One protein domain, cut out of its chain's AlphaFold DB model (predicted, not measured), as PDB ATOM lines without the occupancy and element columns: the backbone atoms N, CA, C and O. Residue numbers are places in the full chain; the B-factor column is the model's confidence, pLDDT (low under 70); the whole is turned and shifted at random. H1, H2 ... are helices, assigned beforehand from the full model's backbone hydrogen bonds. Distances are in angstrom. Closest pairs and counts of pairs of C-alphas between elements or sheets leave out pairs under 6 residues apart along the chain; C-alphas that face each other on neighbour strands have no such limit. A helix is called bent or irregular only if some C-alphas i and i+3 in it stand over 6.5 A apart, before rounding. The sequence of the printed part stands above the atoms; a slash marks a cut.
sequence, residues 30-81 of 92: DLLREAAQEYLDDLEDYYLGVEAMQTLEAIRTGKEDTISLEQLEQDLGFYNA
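This is residues 30 to 81 of the 92 residues of the protein "Ribbon-helix-helix protein, CopG family" of Mobiluncus mulieris (UniProt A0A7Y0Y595). One long helix, H1, makes the long arm of an open L, and from its far end the link of residues 61 to 68 turns off and leads to a short helix, H2, in the shorter arm, with residues 77 to 81 as a loose tail after it. The two helices do not pack on each other, and most of H1, residues 30 to 54, sticks out free. The printed part has 52 residues with two named helices, H1 and then H2, and no named strand; the class is all helix. The whole is extended, with a radius of gyration of the C-alphas of 17.9 A, and flat, with spans of 50 by 31 by 12 A.

H1, residues 30 to 60, stands free over residues 30 to 54 and again over residues 57 to 60. A short link of 8 residues joins it to H2, residues 69 to 76. H1 and H2 are apart, with no C-alpha of the one within 8 A of the other. Residues 72 to 77, of which 72 to 76 belong to H2, stand free as well. In H1 and H2 every O i to N i+4 pair is within hydrogen-bond range. Neither helix is bent or irregular.

H1 begins at C-alpha 30 at (88.065, 126.438, 105.904) and ends at C-alpha 60 at (127.146, 142.917, 120.539), 44.9 A from first to last C-alpha. H2 runs from Leu 69 to Leu 76, 10.5 A from first to last C-alpha, and ends at C-alpha 76 at (119.004, 155.474, 102.342).

The two C-alphas farthest apart are those of Leu 31 and Asn 80, at 50.5 A. The printed part has no cut, and the link from H1 to H2 is short. The mean pLDDT of the printed part is 89.8, and residues 79 to 81 are under 70.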
ATOM      1  N   ASP A  30      87.906 125.018 105.582       95.69
ATOM      2  CA  ASP A  30      88.065 126.438 105.904       95.69
ATOM      3  C   ASP A  30      88.704 126.638 107.273       95.69
ATOM      4  O   ASP A  30      89.567 127.499 107.412       95.69
ATOM      5  N   LEU A  31      88.324 125.821 108.257       96.31
ATOM      6  CA  LEU A  31      88.922 125.853 109.591       96.31
ATOM      7  C   LEU A  31      90.386 125.405 109.577       96.31
ATOM      8  O   LEU A  31      91.219 126.053 110.198       96.31
ATOM      9  N   LEU A  32      90.718 124.335 108.846       95.38
ATOM     10  CA  LEU A  32      92.106 123.899 108.679       95.38
ATOM     11  C   LEU A  32      92.950 124.949 107.964       95.38
ATOM     12  O   LEU A  32      94.101 125.152 108.338       95.38
ATOM     13  N   ARG A  33      92.393 125.615 106.945       95.06
ATOM     14  CA  ARG A  33      93.102 126.682 106.235       95.06
ATOM     15  C   ARG A  33      93.414 127.847 107.164       95.06
ATOM     16  O   ARG A  33      94.554 128.280 107.190       95.06
ATOM     17  N   GLU A  34      92.426 128.312 107.922       95.50
ATOM     18  CA  GLU A  34      92.619 129.395 108.888       95.50
ATOM     19  C   GLU A  34      93.628 129.004 109.968       95.50
ATOM     20  O   GLU A  34      94.594 129.724 110.179       95.50
ATOM     21  N   ALA A  35      93.483 127.824 110.574       95.25
ATOM     22  CA  ALA A  35      94.419 127.351 111.592       95.25
ATOM     23  C   ALA A  35      95.859 127.235 111.064       95.25
ATOM     24  O   ALA A  35      96.804 127.535 111.786       95.25
ATOM     25  N   ALA A  36      96.034 126.805 109.810       94.62
ATOM     26  CA  ALA A  36      97.346 126.749 109.180       94.62
ATOM     27  C   ALA A  36      97.919 128.146 108.906       94.62
ATOM     28  O   ALA A  36      99.116 128.329 109.079       94.62
ATOM     29  N   GLN A  37      97.091 129.109 108.489       95.81
ATOM     30  CA  GLN A  37      97.527 130.490 108.260       95.81
ATOM     31  C   GLN A  37      97.985 131.147 109.561       95.81
ATOM     32  O   GLN A  37      99.120 131.590 109.632       95.81
ATOM     33  N   GLU A  38      97.160 131.096 110.605       96.69
ATOM     34  CA  GLU A  38      97.503 131.672 111.912       96.69
ATOM     35  C   GLU A  38      98.774 131.033 112.496       96.69
ATOM     36  O   GLU A  38      99.644 131.718 113.019       96.69
ATOM     37  N   TYR A  39      98.937 129.710 112.355       95.69
ATOM     38  CA  TYR A  39     100.152 129.040 112.820       95.69
ATOM     39  C   TYR A  39     101.397 129.409 112.003       95.69
ATOM     40  O   TYR A  39     102.495 129.464 112.553       95.69
ATOM     41  N   LEU A  40     101.251 129.626 110.692       95.94
ATOM     42  CA  LEU A  40     102.355 130.098 109.859       95.94
ATOM     43  C   LEU A  40     102.765 131.514 110.258       95.94
ATOM     44  O   LEU A  40     103.959 131.734 110.430       95.94
ATOM     45  N   ASP A  41     101.808 132.411 110.485       95.56
ATOM     46  CA  ASP A  41     102.079 133.779 110.938       95.56
ATOM     47  C   ASP A  41     102.843 133.768 112.279       95.56
ATOM     48  O   ASP A  41     103.904 134.382 112.400       95.56
ATOM     49  N   ASP A  42     102.388 132.967 113.252       96.06
ATOM     50  CA  ASP A  42     103.075 132.792 114.541       96.06
ATOM     51  C   ASP A  42     104.509 132.248 114.381       96.06
ATOM     52  O   ASP A  42     105.435 132.658 115.093       96.06
ATOM     53  N   LEU A  43     104.712 131.286 113.473       95.62
ATOM     54  CA  LEU A  43     106.034 130.722 113.202       95.62
ATOM     55  C   LEU A  43     106.955 131.733 112.521       95.62
ATOM     56  O   LEU A  43     108.131 131.806 112.882       95.62
ATOM     57  N   GLU A  44     106.449 132.484 111.547       94.50
ATOM     58  CA  GLU A  44     107.202 133.523 110.849       94.50
ATOM     59  C   GLU A  44     107.676 134.588 111.842       94.50
ATOM     60  O   GLU A  44     108.878 134.860 111.913       94.50
ATOM     61  N   ASP A  45     106.781 135.085 112.695       93.62
ATOM     62  CA  ASP A  45     107.115 136.043 113.750       93.62
ATOM     63  C   ASP A  45     108.151 135.482 114.733       93.62
ATOM     64  O   ASP A  45     109.131 136.155 115.080       93.62
ATOM     65  N   TYR A  46     107.985 134.227 115.164       93.75
ATOM     66  CA  TYR A  46     108.942 133.570 116.054       93.75
ATOM     67  C   TYR A  46     110.334 133.465 115.422       93.75
ATOM     68  O   TYR A  46     111.330 133.827 116.055       93.75
ATOM     69  N   TYR A  47     110.427 132.974 114.184       91.69
ATOM     70  CA  TYR A  47     111.711 132.770 113.519       91.69
ATOM     71  C   TYR A  47     112.400 134.088 113.169       91.69
ATOM     72  O   TYR A  47     113.604 134.199 113.409       91.69
ATOM     73  N   LEU A  48     111.659 135.098 112.704       93.50
ATOM     74  CA  LEU A  48     112.189 136.448 112.491       93.50
ATOM     75  C   LEU A  48     112.705 137.054 113.802       93.50
ATOM     76  O   LEU A  48     113.767 137.678 113.831       93.50
ATOM     77  N   GLY A  49     111.997 136.830 114.912       92.44
ATOM     78  CA  GLY A  49     112.445 137.252 116.237       92.44
ATOM     79  C   GLY A  49     113.743 136.563 116.666       92.44
ATOM     80  O   GLY A  49     114.670 137.222 117.141       92.44
ATOM     81  N   VAL A  50     113.840 135.246 116.471       92.00
ATOM     82  CA  VAL A  50     115.059 134.477 116.766       92.00
ATOM     83  C   VAL A  50     116.235 134.957 115.915       92.00
ATOM     84  O   VAL A  50     117.323 135.153 116.457       92.00
ATOM     85  N   GLU A  51     116.031 135.177 114.617       91.88
ATOM     86  CA  GLU A  51     117.054 135.713 113.714       91.88
ATOM     87  C   GLU A  51     117.520 137.099 114.174       91.88
ATOM     88  O   GLU A  51     118.716 137.312 114.380       91.88
ATOM     89  N   ALA A  52     116.588 138.010 114.468       89.94
ATOM     90  CA  ALA A  52     116.915 139.340 114.973       89.94
ATOM     91  C   ALA A  52     117.731 139.282 116.274       89.94
ATOM     92  O   ALA A  52     118.699 140.027 116.443       89.94
ATOM     93  N   MET A  53     117.390 138.375 117.196       90.44
ATOM     94  CA  MET A  53     118.162 138.170 118.425       90.44
ATOM     95  C   MET A  53     119.584 137.671 118.144       90.44
ATOM     96  O   MET A  53     120.526 138.129 118.796       90.44
ATOM     97  N   GLN A  54     119.754 136.767 117.177       90.44
ATOM     98  CA  GLN A  54     121.072 136.280 116.764       90.44
ATOM     99  C   GLN A  54     121.916 137.404 116.156       90.44
ATOM    100  O   GLN A  54     123.067 137.575 116.559       90.44
ATOM    101  N   THR A  55     121.341 138.219 115.267       89.56
ATOM    102  CA  THR A  55     122.013 139.394 114.690       89.56
ATOM    103  C   THR A  55     122.414 140.395 115.775       89.56
ATOM    104  O   THR A  55     123.549 140.866 115.800       89.56
ATOM    105  N   LEU A  56     121.532 140.684 116.738       90.31
ATOM    106  CA  LEU A  56     121.855 141.569 117.864       90.31
ATOM    107  C   LEU A  56     123.010 141.028 118.714       90.31
ATOM    108  O   LEU A  56     123.870 141.792 119.159       90.31
ATOM    109  N   GLU A  57     123.062 139.716 118.942       92.38
ATOM    110  CA  GLU A  57     124.182 139.100 119.644       92.38
ATOM    111  C   GLU A  57     125.479 139.158 118.825       92.38
ATOM    112  O   GLU A  57     126.543 139.440 119.387       92.38
ATOM    113  N   ALA A  58     125.412 138.935 117.514       91.12
ATOM    114  CA  ALA A  58     126.555 139.060 116.621       91.12
ATOM    115  C   ALA A  58     127.108 140.494 116.632       91.12
ATOM    116  O   ALA A  58     128.304 140.673 116.869       91.12
ATOM    117  N   ILE A  59     126.247 141.512 116.545       91.00
ATOM    118  CA  ILE A  59     126.620 142.926 116.704       91.00
ATOM    119  C   ILE A  59     127.276 143.164 118.071       91.00
ATOM    120  O   ILE A  59     128.390 143.684 118.152       91.00
ATOM    121  N   ARG A  60     126.632 142.734 119.166       89.31
ATOM    122  CA  ARG A  60     127.146 142.917 120.539       89.31
ATOM    123  C   ARG A  60     128.511 142.257 120.744       89.31
ATOM    124  O   ARG A  60     129.319 142.743 121.532       89.31
ATOM    125  N   THR A  61     128.746 141.126 120.085       94.25
ATOM    126  CA  THR A  61     130.001 140.368 120.179       94.25
ATOM    127  C   THR A  61     131.026 140.757 119.112       94.25
ATOM    128  O   THR A  61     132.109 140.174 119.093       94.25
ATOM    129  N   GLY A  62     130.721 141.750 118.267       90.62
ATOM    130  CA  GLY A  62     131.604 142.232 117.202       90.62
ATOM    131  C   GLY A  62     131.821 141.226 116.070       90.62
ATOM    132  O   GLY A  62     132.870 141.243 115.435       90.62
ATOM    133  N   LYS A  63     130.876 140.304 115.869       89.81
ATOM    134  CA  LYS A  63     130.883 139.291 114.802       89.81
ATOM    135  C   LYS A  63     130.090 139.711 113.563       89.81
ATOM    136  O   LYS A  63     130.150 139.007 112.563       89.81
ATOM    137  N   GLU A  64     129.372 140.826 113.650       90.25
ATOM    138  CA  GLU A  64     128.644 141.456 112.550       90.25
ATOM    139  C   GLU A  64     129.305 142.807 112.235       90.25
ATOM    140  O   GLU A  64     129.654 143.552 113.159       90.25
ATOM    141  N   ASP A  65     129.457 143.138 110.952       87.31
ATOM    142  CA  ASP A  65     129.881 144.476 110.539       87.31
ATOM    143  C   ASP A  65     128.741 145.477 110.779       87.31
ATOM    144  O   ASP A  65     127.570 145.188 110.533       87.31
ATOM    145  N   THR A  66     129.072 146.676 111.261       89.81
ATOM    146  CA  THR A  66     128.089 147.740 111.518       89.81
ATOM    147  C   THR A  66     128.513 149.039 110.847       89.81
ATOM    148  O   THR A  66     129.701 149.300 110.655       89.81
ATOM    149  N   ILE A  67     127.530 149.865 110.496       91.50
ATOM    150  CA  ILE A  67     127.734 151.227 109.993       91.50
ATOM    151  C   ILE A  67     127.171 152.238 110.995       91.50
ATOM    152  O   ILE A  67     126.312 151.896 111.812       91.50
ATOM    153  N   SER A  68     127.659 153.480 110.959       89.25
ATOM    154  CA  SER A  68     127.091 154.543 111.793       89.25
ATOM    155  C   SER A  68     125.708 154.956 111.281       89.25
ATOM    156  O   SER A  68     125.371 154.728 110.117       89.25
ATOM    157  N   LEU A  69     124.910 155.589 112.143       85.44
ATOM    158  CA  LEU A  69     123.596 156.102 111.757       85.44
ATOM    159  C   LEU A  69     123.713 157.120 110.614       85.44
ATOM    160  O   LEU A  69     122.937 157.057 109.669       85.44
ATOM    161  N   GLU A  70     124.725 157.989 110.648       87.19
ATOM    162  CA  GLU A  70     124.972 158.980 109.597       87.19
ATOM    163  C   GLU A  70     125.273 158.325 108.241       87.19
ATOM    164  O   GLU A  70     124.854 158.836 107.203       87.19
ATOM    165  N   GLN A  71     125.985 157.190 108.241       88.88
ATOM    166  CA  GLN A  71     126.241 156.411 107.027       88.88
ATOM    167  C   GLN A  71     124.975 155.687 106.548       88.88
ATOM    168  O   GLN A  71     124.715 155.634 105.353       88.88
ATOM    169  N   LEU A  72     124.142 155.171 107.454       89.38
ATOM    170  CA  LEU A  72     122.865 154.561 107.077       89.38
ATOM    171  C   LEU A  72     121.912 155.593 106.449       89.38
ATOM    172  O   LEU A  72     121.295 155.335 105.416       89.38
ATOM    173  N   GLU A  73     121.805 156.775 107.057       88.81
ATOM    174  CA  GLU A  73     121.013 157.891 106.535       88.81
ATOM    175  C   GLU A  73     121.521 158.352 105.166       88.81
ATOM    176  O   GLU A  73     120.715 158.702 104.302       88.81
ATOM    177  N   GLN A  74     122.838 158.298 104.942       87.50
ATOM    178  CA  GLN A  74     123.436 158.528 103.631       87.50
ATOM    179  C   GLN A  74     122.924 157.562 102.582       87.50
ATOM    180  O   GLN A  74     122.439 157.984 101.530       87.50
ATOM    181  N   ASP A  75     123.061 156.277 102.882       89.38
ATOM    182  CA  ASP A  75     122.823 155.196 101.938       89.38
ATOM    183  C   ASP A  75     121.335 155.106 101.576       89.38
ATOM    184  O   ASP A  75     120.985 154.831 100.428       89.38
ATOM    185  N   LEU A  76     120.455 155.416 102.533       89.25
ATOM    186  CA  LEU A  76     119.004 155.474 102.342       89.25
ATOM    187  C   LEU A  76     118.502 156.826 101.799       89.25
ATOM    188  O   LEU A  76     117.327 156.947 101.451       89.25
ATOM    189  N   GLY A  77     119.365 157.844 101.704       85.00
ATOM    190  CA  GLY A  77     119.007 159.175 101.204       85.00
ATOM    191  C   GLY A  77     118.183 160.031 102.177       85.00
ATOM    192  O   GLY A  77     117.489 160.946 101.738       85.00
ATOM    193  N   PHE A  78     118.265 159.770 103.486       80.88
ATOM    194  CA  PHE A  78     117.544 160.487 104.551       80.88
ATOM    195  C   PHE A  78     118.208 161.794 105.021       80.88
ATOM    196  O   PHE A  78     117.793 162.384 106.018       80.88
ATOM    197  N   TYR A  79     119.212 162.302 104.309       67.00
ATOM    198  CA  TYR A  79     119.956 163.475 104.757       67.00
ATOM    199  C   TYR A  79     119.109 164.743 104.973       67.00
ATOM    200  O   TYR A  79     118.538 165.305 104.040       67.00
ATOM    201  N   ASN A  80     119.166 165.257 106.209       57.81
ATOM    202  CA  ASN A  80     118.708 166.586 106.636       57.81
ATOM    203  C   ASN A  80     117.204 166.888 106.485       57.81
ATOM    204  O   ASN A  80     116.826 168.035 106.235       57.81
ATOM    205  N   ALA A  81     116.318 165.924 106.740       55.50
ATOM    206  CA  ALA A  81     115.002 166.308 107.249       55.50
ATOM    207  C   ALA A  81     115.183 166.713 108.725       55.50
ATOM    208  O   ALA A  81     115.588 165.865 109.521       55.50
TER     209      ALA A  81